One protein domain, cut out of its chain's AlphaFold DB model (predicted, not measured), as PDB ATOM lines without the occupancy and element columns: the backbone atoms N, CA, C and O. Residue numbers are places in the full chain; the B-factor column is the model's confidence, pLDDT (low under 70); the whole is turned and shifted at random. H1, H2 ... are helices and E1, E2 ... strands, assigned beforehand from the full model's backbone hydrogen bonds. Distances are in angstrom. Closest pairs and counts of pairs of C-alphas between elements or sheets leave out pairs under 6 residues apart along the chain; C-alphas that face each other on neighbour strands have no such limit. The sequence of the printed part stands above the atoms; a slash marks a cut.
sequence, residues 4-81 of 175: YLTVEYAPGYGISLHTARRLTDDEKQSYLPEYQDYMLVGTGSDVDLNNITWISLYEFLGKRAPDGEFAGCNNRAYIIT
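This is residues 4 to 81 of the 175 residues of an uncharacterized protein of Oscillibacter sp. KLE 1745 (UniProt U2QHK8). The model is a small closed barrel of five strands, E1 to E5, in which E2 and E3 bend strongly as they wrap round it and the three-residue E4 completes the ring with short pairings. H3 packs outside the barrel, over E1 and E2, while the short H1 and H2, neither of them on the barrel, lie toward the opposite end of the long axis. The printed part has 78 residues, with three named helices and five named strands in the order E1, E2, H1, H2, E3, H3, E4, E5; the barrel is mixed, with one parallel pair, and the class is mixed, helices and strands. The whole is compact, with a radius of gyration of the C-alphas of 12.5 A, and spans 38 by 25 by 24 A, only just elongated.

E1, residues 4 to 10, begins at C-alpha 4 at (302.568, 340.268, 209.669) and is 18.0 A long. E2, residues 14 to 22, is 21.9 A long and bends by 73 degrees at residue 19. H1, residues 25 to 28, and H2, residues 33 to 36, are short. E3, residues 39 to 48, is 20.8 A long and bends by 92 degrees at residue 44. H3, residues 54 to 60, is 9.7 A long and begins at C-alpha 54 at (302.215, 352.199, 192.501). E4 is residues 68 to 70, and E5, residues 76 to 80, ends at C-alpha 80 at (304.283, 347.183, 207.327).

E1 and E2 form an antiparallel hairpin, with N 6 and O 18 2.8 A apart. E2 and E3 are antiparallel, with N 43 and O 19 at 2.8 A. E3 and E4 are parallel, with N 40 and O 69 at 2.9 A; with H3 between them they make a strand-helix-strand unit, two parallel neighbour strands joined through a helix, and its crossover is right-handed. The hairpin of E4 and E5 has N 77 and O 68 at 2.9 A. E5 and E1, antiparallel, close the barrel, with N 78 and O 7 at 2.9 A. H3 is on the barrel, outside it, at a height over the sheet of 10.3 A; the closest C-alphas of H3 and E1 are those of Trp 54 and Tyr 9, 7.3 A apart. On the local plane H3 runs slantwise to the strands, at 40 degrees to E2. H1 and H2 are close but not clearly touching, with the C-alphas of Lys 28 and Gln 36 closest at 5.1 A. In H3 every O i to N i+4 pair is within hydrogen-bond range; H1 and H2 are too short for such a pair, and of their single O i to N i+3 pairs that of H2 is within range and that of H1 is not.

The two C-alphas farthest apart, those of Gln 29 and Asn 51, are 38.1 A apart. The printed part has no cut and no long link; H3 to E4 is short, the others tight. The mean pLDDT of the printed part is 92.9, and residue 73 is the one printed residue under 70.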
ATOM      1  N   TYR A   4     302.138 338.976 210.175       96.50
ATOM      2  CA  TYR A   4     302.568 340.268 209.669       96.50
ATOM      3  C   TYR A   4     301.387 340.993 209.037       96.50
ATOM      4  O   TYR A   4     300.513 340.366 208.442       96.50
ATOM      5  N   LEU A   5     301.399 342.316 209.130       97.44
ATOM      6  CA  LEU A   5     300.612 343.174 208.257       97.44
ATOM      7  C   LEU A   5     301.431 343.431 207.001       97.44
ATOM      8  O   LEU A   5     302.635 343.685 207.090       97.44
ATOM      9  N   THR A   6     300.798 343.347 205.843       97.19
ATOM     10  CA  THR A   6     301.480 343.502 204.563       97.19
ATOM     11  C   THR A   6     300.682 344.365 203.606       97.19
ATOM     12  O   THR A   6     299.456 344.357 203.641       97.19
ATOM     13  N   VAL A   7     301.390 345.088 202.745       97.19
ATOM     14  CA  VAL A   7     300.832 345.647 201.513       97.19
ATOM     15  C   VAL A   7     301.433 344.899 200.330       97.19
ATOM     16  O   VAL A   7     302.653 344.742 200.233       97.19
ATOM     17  N   GLU A   8     300.566 344.415 199.457       95.56
ATOM     18  CA  GLU A   8     300.910 343.792 198.191       95.56
ATOM     19  C   GLU A   8     300.797 344.821 197.070       95.56
ATOM     20  O   GLU A   8     299.852 345.606 197.013       95.56
ATOM     21  N   TYR A   9     301.753 344.792 196.150       95.06
ATOM     22  CA  TYR A   9     301.581 345.330 194.813       95.06
ATOM     23  C   TYR A   9     301.714 344.196 193.803       95.06
ATOM     24  O   TYR A   9     302.794 343.622 193.628       95.06
ATOM     25  N   ALA A  10     300.623 343.929 193.097       91.88
ATOM     26  CA  ALA A  10     300.577 342.981 192.004       91.88
ATOM     27  C   ALA A  10     300.190 343.728 190.716       91.88
ATOM     28  O   ALA A  10     299.073 344.237 190.619       91.88
ATOM     29  N   PRO A  11     301.054 343.788 189.684       86.19
ATOM     30  CA  PRO A  11     300.772 344.555 188.467       86.19
ATOM     31  C   PRO A  11     299.446 344.205 187.774       86.19
ATOM     32  O   PRO A  11     298.857 345.061 187.121       86.19
ATOM     33  N   GLY A  12     298.991 342.952 187.898       85.00
ATOM     34  CA  GLY A  12     297.734 342.480 187.311       85.00
ATOM     35  C   GLY A  12     296.496 342.635 188.200       85.00
ATOM     36  O   GLY A  12     295.390 342.558 187.675       85.00
ATOM     37  N   TYR A  13     296.666 342.843 189.510       84.94
ATOM     38  CA  TYR A  13     295.564 342.814 190.486       84.94
ATOM     39  C   TYR A  13     295.437 344.099 191.316       84.94
ATOM     40  O   TYR A  13     294.402 344.326 191.926       84.94
ATOM     41  N   GLY A  14     296.441 344.977 191.285       92.56
ATOM     42  CA  GLY A  14     296.427 346.260 191.980       92.56
ATOM     43  C   GLY A  14     297.217 346.242 193.286       92.56
ATOM     44  O   GLY A  14     298.268 345.604 193.387       92.56
ATOM     45  N   ILE A  15     296.747 347.035 194.249       95.94
ATOM     46  CA  ILE A  15     297.369 347.205 195.563       95.94
ATOM     47  C   ILE A  15     296.358 346.801 196.623       95.94
ATOM     48  O   ILE A  15     295.249 347.337 196.640       95.94
ATOM     49  N   SER A  16     296.759 345.928 197.537       95.94
ATOM     50  CA  SER A  16     295.888 345.426 198.596       95.94
ATOM     51  C   SER A  16     296.650 345.207 199.898       95.94
ATOM     52  O   SER A  16     297.860 344.974 199.919       95.94
ATOM     53  N   LEU A  17     295.943 345.356 201.015       97.19
ATOM     54  CA  LEU A  17     296.463 345.095 202.352       97.19
ATOM     55  C   LEU A  17     296.048 343.703 202.808       97.19
ATOM     56  O   LEU A  17     294.879 343.366 202.689       97.19
ATOM     57  N   HIS A  18     296.977 342.947 203.392       95.00
ATOM     58  CA  HIS A  18     296.761 341.564 203.825       95.00
ATOM     59  C   HIS A  18     297.401 341.293 205.177       95.00
ATOM     60  O   HIS A  18     298.482 341.811 205.483       95.00
ATOM     61  N   THR A  19     296.824 340.375 205.949       96.50
ATOM     62  CA  THR A  19     297.609 339.696 206.994       96.50
ATOM     63  C   THR A  19     298.339 338.509 206.378       96.50
ATOM     64  O   THR A  19     297.766 337.803 205.550       96.50
ATOM     65  N   ALA A  20     299.585 338.267 206.774       96.12
ATOM     66  CA  ALA A  20     300.398 337.202 206.200       96.12
ATOM     67  C   ALA A  20     301.333 336.546 207.214       96.12
ATOM     68  O   ALA A  20     301.565 337.045 208.312       96.12
ATOM     69  N   ARG A  21     301.927 335.426 206.818       96.06
ATOM     70  CA  ARG A  21     302.942 334.690 207.579       96.06
ATOM     71  C   ARG A  21     304.021 334.152 206.641       96.06
ATOM     72  O   ARG A  21     303.789 334.022 205.443       96.06
ATOM     73  N   ARG A  22     305.185 333.787 207.184       95.75
ATOM     74  CA  ARG A  22     306.206 333.023 206.439       95.75
ATOM     75  C   ARG A  22     305.755 331.572 206.220       95.75
ATOM     76  O   ARG A  22     304.794 331.119 206.847       95.75
ATOM     77  N   LEU A  23     306.450 330.845 205.350       95.50
ATOM     78  CA  LEU A  23     306.256 329.403 205.195       95.50
ATOM     79  C   LEU A  23     306.607 328.660 206.495       95.50
ATOM     80  O   LEU A  23     307.530 329.041 207.218       95.50
ATOM     81  N   THR A  24     305.866 327.597 206.781       95.00
ATOM     82  CA  THR A  24     306.252 326.571 207.760       95.00
ATOM     83  C   THR A  24     307.361 325.679 207.195       95.00
ATOM     84  O   THR A  24     307.564 325.632 205.981       95.00
ATOM     85  N   ASP A  25     308.061 324.941 208.057       94.50
ATOM     86  CA  ASP A  25     309.143 324.037 207.630       94.50
ATOM     87  C   ASP A  25     308.665 322.953 206.652       94.50
ATOM     88  O   ASP A  25     309.386 322.600 205.719       94.50
ATOM     89  N   ASP A  26     307.427 322.480 206.809       95.62
ATOM     90  CA  ASP A  26     306.815 321.525 205.882       95.62
ATOM     91  C   ASP A  26     306.505 322.178 204.526       95.62
ATOM     92  O   ASP A  26     306.809 321.613 203.475       95.62
ATOM     93  N   GLU A  27     305.966 323.402 204.518       95.00
ATOM     94  CA  GLU A  27     305.661 324.130 203.278       95.00
ATOM     95  C   GLU A  27     306.931 324.485 202.487       95.00
ATOM     96  O   GLU A  27     306.923 324.419 201.257       95.00
ATOM     97  N   LYS A  28     308.043 324.796 203.169       95.44
ATOM     98  CA  LYS A  28     309.341 325.108 202.539       95.44
ATOM     99  C   LYS A  28     309.836 324.004 201.604       95.44
ATOM    100  O   LYS A  28     310.493 324.311 200.613       95.44
ATOM    101  N   GLN A  29     309.483 322.744 201.863       94.44
ATOM    102  CA  GLN A  29     309.884 321.598 201.033       94.44
ATOM    103  C   GLN A  29     309.339 321.676 199.595       94.44
ATOM    104  O   GLN A  29     309.876 321.025 198.703       94.44
ATOM    105  N   SER A  30     308.300 322.487 199.361       92.69
ATOM    106  CA  SER A  30     307.697 322.703 198.037       92.69
ATOM    107  C   SER A  30     308.301 323.887 197.266       92.69
ATOM    108  O   SER A  30     307.881 324.155 196.142       92.69
ATOM    109  N   TYR A  31     309.268 324.602 197.850       91.56
ATOM    110  CA  TYR A  31     309.873 325.804 197.274       91.56
ATOM    111  C   TYR A  31     311.382 325.641 197.070       91.56
ATOM    112  O   TYR A  31     312.065 324.962 197.843       91.56
ATOM    113  N   LEU A  32     311.915 326.313 196.043       92.31
ATOM    114  CA  LEU A  32     313.364 326.413 195.850       92.31
ATOM    115  C   LEU A  32     314.005 327.151 197.043       92.31
ATOM    116  O   LEU A  32     313.358 328.040 197.608       92.31
ATOM    117  N   PRO A  33     315.252 326.814 197.426       93.81
ATOM    118  CA  PRO A  33     315.901 327.346 198.627       93.81
ATOM    119  C   PRO A  33     315.859 328.874 198.763       93.81
ATOM    120  O   PRO A  33     315.614 329.386 199.850       93.81
ATOM    121  N   GLU A  34     316.031 329.607 197.665       91.31
ATOM    122  CA  GLU A  34     316.013 331.073 197.630       91.31
ATOM    123  C   GLU A  34     314.643 331.692 197.963       91.31
ATOM    124  O   GLU A  34     314.574 332.849 198.375       91.31
ATOM    125  N   TYR A  35     313.557 330.924 197.838       91.25
ATOM    126  CA  TYR A  35     312.194 331.367 198.130       91.25
ATOM    127  C   TYR A  35     311.711 330.951 199.525       91.25
ATOM    128  O   TYR A  35     310.749 331.522 200.035       91.25
ATOM    129  N   GLN A  36     312.369 329.992 200.180       93.56
ATOM    130  CA  GLN A  36     311.879 329.396 201.430       93.56
ATOM    131  C   GLN A  36     311.706 330.409 202.573       93.56
ATOM    132  O   GLN A  36     310.740 330.320 203.328       93.56
ATOM    133  N   ASP A  37     312.602 331.393 202.673       92.31
ATOM    134  CA  ASP A  37     312.532 332.466 203.677       92.31
ATOM    135  C   ASP A  37     311.981 333.789 203.118       92.31
ATOM    136  O   ASP A  37     311.788 334.754 203.859       92.31
ATOM    137  N   TYR A  38     311.694 333.829 201.815       93.31
ATOM    138  CA  TYR A  38     311.217 335.016 201.109       93.31
ATOM    139  C   TYR A  38     309.705 334.996 200.866       93.31
ATOM    140  O   TYR A  38     309.055 336.039 200.911       93.31
ATOM    141  N   MET A  39     309.111 333.820 200.677       94.81
ATOM    142  CA  MET A  39     307.682 333.702 200.401       94.81
ATOM    143  C   MET A  39     306.819 334.051 201.615       94.81
ATOM    144  O   MET A  39     307.164 333.783 202.774       94.81
ATOM    145  N   LEU A  40     305.664 334.636 201.318       95.00
ATOM    146  CA  LEU A  40     304.602 334.930 202.264       95.00
ATOM    147  C   LEU A  40     303.329 334.176 201.871       95.00
ATOM    148  O   LEU A  40     303.036 333.956 200.697       95.00
ATOM    149  N   VAL A  41     302.566 333.785 202.887       94.12
ATOM    150  CA  VAL A  41     301.255 333.148 202.761       94.12
ATOM    151  C   VAL A  41     300.233 334.069 203.413       94.12
ATOM    152  O   VAL A  41     300.391 334.412 204.586       94.12
ATOM    153  N   GLY A  42     299.207 334.481 202.666       92.56
ATOM    154  CA  GLY A  42     298.103 335.285 203.191       92.56
ATOM    155  C   GLY A  42     297.294 334.505 204.232       92.56
ATOM    156  O   GLY A  42     297.072 333.303 204.093       92.56
ATOM    157  N   THR A  43     296.881 335.174 205.305       91.81
ATOM    158  CA  THR A  43     296.183 334.567 206.455       91.81
ATOM    159  C   THR A  43     294.862 335.241 206.804       91.81
ATOM    160  O   THR A  43     294.198 334.822 207.748       91.81
ATOM    161  N   GLY A  44     294.485 336.296 206.089       76.88
ATOM    162  CA  GLY A  44     293.318 337.108 206.409       76.88
ATOM    163  C   GLY A  44     293.203 338.309 205.482       76.88
ATOM    164  O   GLY A  44     294.045 338.491 204.614       76.88
ATOM    165  N   SER A  45     292.161 339.099 205.717       73.56
ATOM    166  CA  SER A  45     291.446 339.900 204.723       73.56
ATOM    167  C   SER A  45     292.266 340.859 203.866       73.56
ATOM    168  O   SER A  45     293.074 341.629 204.389       73.56
ATOM    169  N   ASP A  46     291.875 340.879 202.595       82.94
ATOM    170  CA  ASP A  46     292.285 341.803 201.549       82.94
ATOM    171  C   ASP A  46     291.504 343.121 201.699       82.94
ATOM    172  O   ASP A  46     290.268 343.137 201.697       82.94
ATOM    173  N   VAL A  47     292.211 344.242 201.844       94.88
ATOM    174  CA  VAL A  47     291.634 345.585 201.672       94.88
ATOM    175  C   VAL A  47     292.227 346.206 200.421       94.88
ATOM    176  O   VAL A  47     293.404 346.566 200.413       94.88
ATOM    177  N   ASP A  48     291.414 346.367 199.382       95.06
ATOM    178  CA  ASP A  48     291.858 346.956 198.119       95.06
ATOM    179  C   ASP A  48     292.061 348.472 198.236       95.06
ATOM    180  O   ASP A  48     291.162 349.232 198.615       95.06
ATOM    181  N   LEU A  49     293.243 348.936 197.839       96.00
ATOM    182  CA  LEU A  49     293.628 350.346 197.826       96.00
ATOM    183  C   LEU A  49     293.471 350.936 196.418       96.00
ATOM    184  O   LEU A  49     294.428 351.403 195.801       96.00
ATOM    185  N   ASN A  50     292.236 350.916 195.912       94.12
ATOM    186  CA  ASN A  50     291.881 351.261 194.526       94.12
ATOM    187  C   ASN A  50     292.204 352.704 194.093       94.12
ATOM    188  O   ASN A  50     292.229 352.995 192.899       94.12
ATOM    189  N   ASN A  51     292.433 353.616 195.038       93.62
ATOM    190  CA  ASN A  51     292.722 355.025 194.758       93.62
ATOM    191  C   ASN A  51     294.206 355.377 194.929       93.62
ATOM    192  O   ASN A  51     294.592 356.533 194.756       93.62
ATOM    193  N   ILE A  52     295.045 354.399 195.278       94.00
ATOM    194  CA  ILE A  52     296.489 354.574 195.414       94.00
ATOM    195  C   ILE A  52     297.173 354.022 194.167       94.00
ATOM    196  O   ILE A  52     296.824 352.974 193.636       94.00
ATOM    197  N   THR A  53     298.185 354.741 193.687       93.56
ATOM    198  CA  THR A  53     299.021 354.291 192.570       93.56
ATOM    199  C   THR A  53     300.277 353.587 193.076       93.56
ATOM    200  O   THR A  53     300.748 353.851 194.187       93.56
ATOM    201  N   TRP A  54     300.895 352.770 192.219       93.62
ATOM    202  CA  TRP A  54     302.215 352.199 192.501       93.62
ATOM    203  C   TRP A  54     303.245 353.275 192.871       93.62
ATOM    204  O   TRP A  54     304.005 353.090 193.813       93.62
ATOM    205  N   ILE A  55     303.249 354.420 192.179       94.12
ATOM    206  CA  ILE A  55     304.211 355.503 192.434       94.12
ATOM    207  C   ILE A  55     304.036 356.048 193.856       94.12
ATOM    208  O   ILE A  55     305.009 356.126 194.601       94.12
ATOM    209  N   SER A  56     302.802 356.369 194.256       94.38
ATOM    210  CA  SER A  56     302.516 356.862 195.610       94.38
ATOM    211  C   SER A  56     302.854 355.834 196.687       94.38
ATOM    212  O   SER A  56     303.414 356.201 197.717       94.38
ATOM    213  N   LEU A  57     302.569 354.551 196.442       96.56
ATOM    214  CA  LEU A  57     302.934 353.476 197.362       96.56
ATOM    215  C   LEU A  57     304.459 353.336 197.475       96.56
ATOM    216  O   LEU A  57     304.988 353.229 198.576       96.56
ATOM    217  N   TYR A  58     305.179 353.359 196.354       95.62
ATOM    218  CA  TYR A  58     306.628 353.181 196.329       95.62
ATOM    219  C   TYR A  58     307.371 354.326 197.026       95.62
ATOM    220  O   TYR A  58     308.331 354.082 197.757       95.62
ATOM    221  N   GLU A  59     306.907 355.567 196.852       96.94
ATOM    222  CA  GLU A  59     307.401 356.723 197.609       96.94
ATOM    223  C   GLU A  59     307.078 356.590 199.107       96.94
ATOM    224  O   GLU A  59     307.973 356.759 199.935       96.94
ATOM    225  N   PHE A  60     305.842 356.211 199.465       97.06
ATOM    226  CA  PHE A  60     305.427 355.989 200.858       97.06
ATOM    227  C   PHE A  60     306.279 354.926 201.566       97.06
ATOM    228  O   PHE A  60     306.680 355.098 202.716       97.06
ATOM    229  N   LEU A  61     306.611 353.843 200.863       97.31
ATOM    230  CA  LEU A  61     307.475 352.773 201.360       97.31
ATOM    231  C   LEU A  61     308.965 353.161 201.392       97.31
ATOM    232  O   LEU A  61     309.803 352.331 201.746       97.31
ATOM    233  N   GLY A  62     309.329 354.385 201.000       96.75
ATOM    234  CA  GLY A  62     310.715 354.851 200.989       96.75
ATOM    235  C   GLY A  62     311.577 354.164 199.931       96.75
ATOM    236  O   GLY A  62     312.780 354.007 200.127       96.75
ATOM    237  N   LYS A  63     310.974 353.725 198.818       95.31
ATOM    238  CA  LYS A  63     311.653 353.081 197.678       95.31
ATOM    239  C   LYS A  63     312.434 351.818 198.043       95.31
ATOM    240  O   LYS A  63     313.403 351.457 197.375       95.31
ATOM    241  N   ARG A  64     312.040 351.156 199.129       96.06
ATOM    242  CA  ARG A  64     312.715 349.953 199.615       96.06
ATOM    243  C   ARG A  64     312.392 348.732 198.755       96.06
ATOM    244  O   ARG A  64     311.380 348.686 198.052       96.06
ATOM    245  N   ALA A  65     313.255 347.725 198.846       95.44
ATOM    246  CA  ALA A  65     312.991 346.415 198.268       95.44
ATOM    247  C   ALA A  65     311.826 345.712 199.006       95.44
ATOM    248  O   ALA A  65     311.616 345.978 200.194       95.44
ATOM    249  N   PRO A  66     311.067 344.842 198.316       96.00
ATOM    250  CA  PRO A  66     310.040 344.010 198.940       96.00
ATOM    251  C   PRO A  66     310.635 343.028 199.955       96.00
ATOM    252  O   PRO A  66     311.718 342.482 199.741       96.00
ATOM    253  N   ASP A  67     309.899 342.773 201.038       96.75
ATOM    254  CA  ASP A  67     310.286 341.817 202.088       96.75
ATOM    255  C   ASP A  67     309.950 340.366 201.716       96.75
ATOM    256  O   ASP A  67     310.353 339.425 202.411       96.75
ATOM    257  N   GLY A  68     309.160 340.192 200.660       95.00
ATOM    258  CA  GLY A  68     308.703 338.902 200.184       95.00
ATOM    259  C   GLY A  68     307.823 339.009 198.953       95.00
ATOM    260  O   GLY A  68     307.572 340.097 198.429       95.00
ATOM    261  N   GLU A  69     307.310 337.858 198.547       94.44
ATOM    262  CA  GLU A  69     306.293 337.737 197.510       94.44
ATOM    263  C   GLU A  69     305.183 336.789 197.967       94.44
ATOM    264  O   GLU A  69     305.434 335.825 198.702       94.44
ATOM    265  N   PHE A  70     303.954 337.062 197.532       92.75
ATOM    266  CA  PHE A  70     302.877 336.075 197.581       92.75
ATOM    267  C   PHE A  70     302.971 335.130 196.382       92.75
ATOM    268  O   PHE A  70     303.577 335.448 195.359       92.75
ATOM    269  N   ALA A  71     302.377 333.941 196.505       85.31
ATOM    270  CA  ALA A  71     302.343 332.978 195.410       85.31
ATOM    271  C   ALA A  71     301.622 333.574 194.187       85.31
ATOM    272  O   ALA A  71     300.427 333.855 194.233       85.31
ATOM    273  N   GLY A  72     302.355 333.756 193.091       75.62
ATOM    274  CA  GLY A  72     301.873 334.436 191.892       75.62
ATOM    275  C   GLY A  72     303.029 335.062 191.117       75.62
ATOM    276  O   GLY A  72     304.180 335.020 191.546       75.62
ATOM    277  N   CYS A  73     302.752 335.626 189.943       67.31
ATOM    278  CA  CYS A  73     303.787 336.282 189.148       67.31
ATOM    279  C   CYS A  73     303.970 337.744 189.584       67.31
ATOM    280  O   CYS A  73     303.153 338.588 189.223       67.31
ATOM    281  N   ASN A  74     305.099 338.049 190.242       76.94
ATOM    282  CA  ASN A  74     305.548 339.414 190.583       76.94
ATOM    283  C   ASN A  74     304.629 340.147 191.583       76.94
ATOM    284  O   ASN A  74     304.389 341.351 191.462       76.94
ATOM    285  N   ASN A  75     304.134 339.407 192.574       88.06
ATOM    286  CA  ASN A  75     303.283 339.893 193.657       88.06
ATOM    287  C   ASN A  75     304.140 340.391 194.826       88.06
ATOM    288  O   ASN A  75     304.379 339.675 195.800       88.06
ATOM    289  N   ARG A  76     304.659 341.614 194.703       93.81
ATOM    290  CA  ARG A  76     305.615 342.187 195.660       93.81
ATOM    291  C   ARG A  76     304.923 342.496 196.975       93.81
ATOM    292  O   ARG A  76     303.988 343.290 196.994       93.81
ATOM    293  N   ALA A  77     305.430 341.943 198.067       95.69
ATOM    294  CA  ALA A  77     304.868 342.127 199.392       95.69
ATOM    295  C   ALA A  77     305.836 342.874 200.317       95.69
ATOM    296  O   ALA A  77     307.044 342.621 200.364       95.69
ATOM    297  N   TYR A  78     305.272 343.801 201.079       97.75
ATOM    298  CA  TYR A  78     305.982 344.657 202.016       97.75
ATOM    299  C   TYR A  78     305.362 344.487 203.393       97.75
ATOM    300  O   TYR A  78     304.180 344.764 203.568       97.75
ATOM    301  N   ILE A  79     306.150 344.050 204.371       97.56
ATOM    302  CA  ILE A  79     305.744 344.005 205.774       97.56
ATOM    303  C   ILE A  79     305.689 345.440 206.298       97.56
ATOM    304  O   ILE A  79     306.655 346.196 206.182       97.56
ATOM    305  N   ILE A  80     304.551 345.823 206.862       98.12
ATOM    306  CA  ILE A  80     304.283 347.183 207.327       98.12
ATOM    307  C   ILE A  80     303.839 347.192 208.788       98.12
ATOM    308  O   ILE A  80     303.435 346.175 209.351       98.12
ATOM    309  N   THR A  81     303.936 348.356 209.422       97.88
ATOM    310  CA  THR A  81     303.414 348.578 210.774       97.88
ATOM    311  C   THR A  81     301.907 348.847 210.747       97.88
ATOM    312  O   THR A  81     301.341 349.168 209.701       97.88
TER     313      THR A  81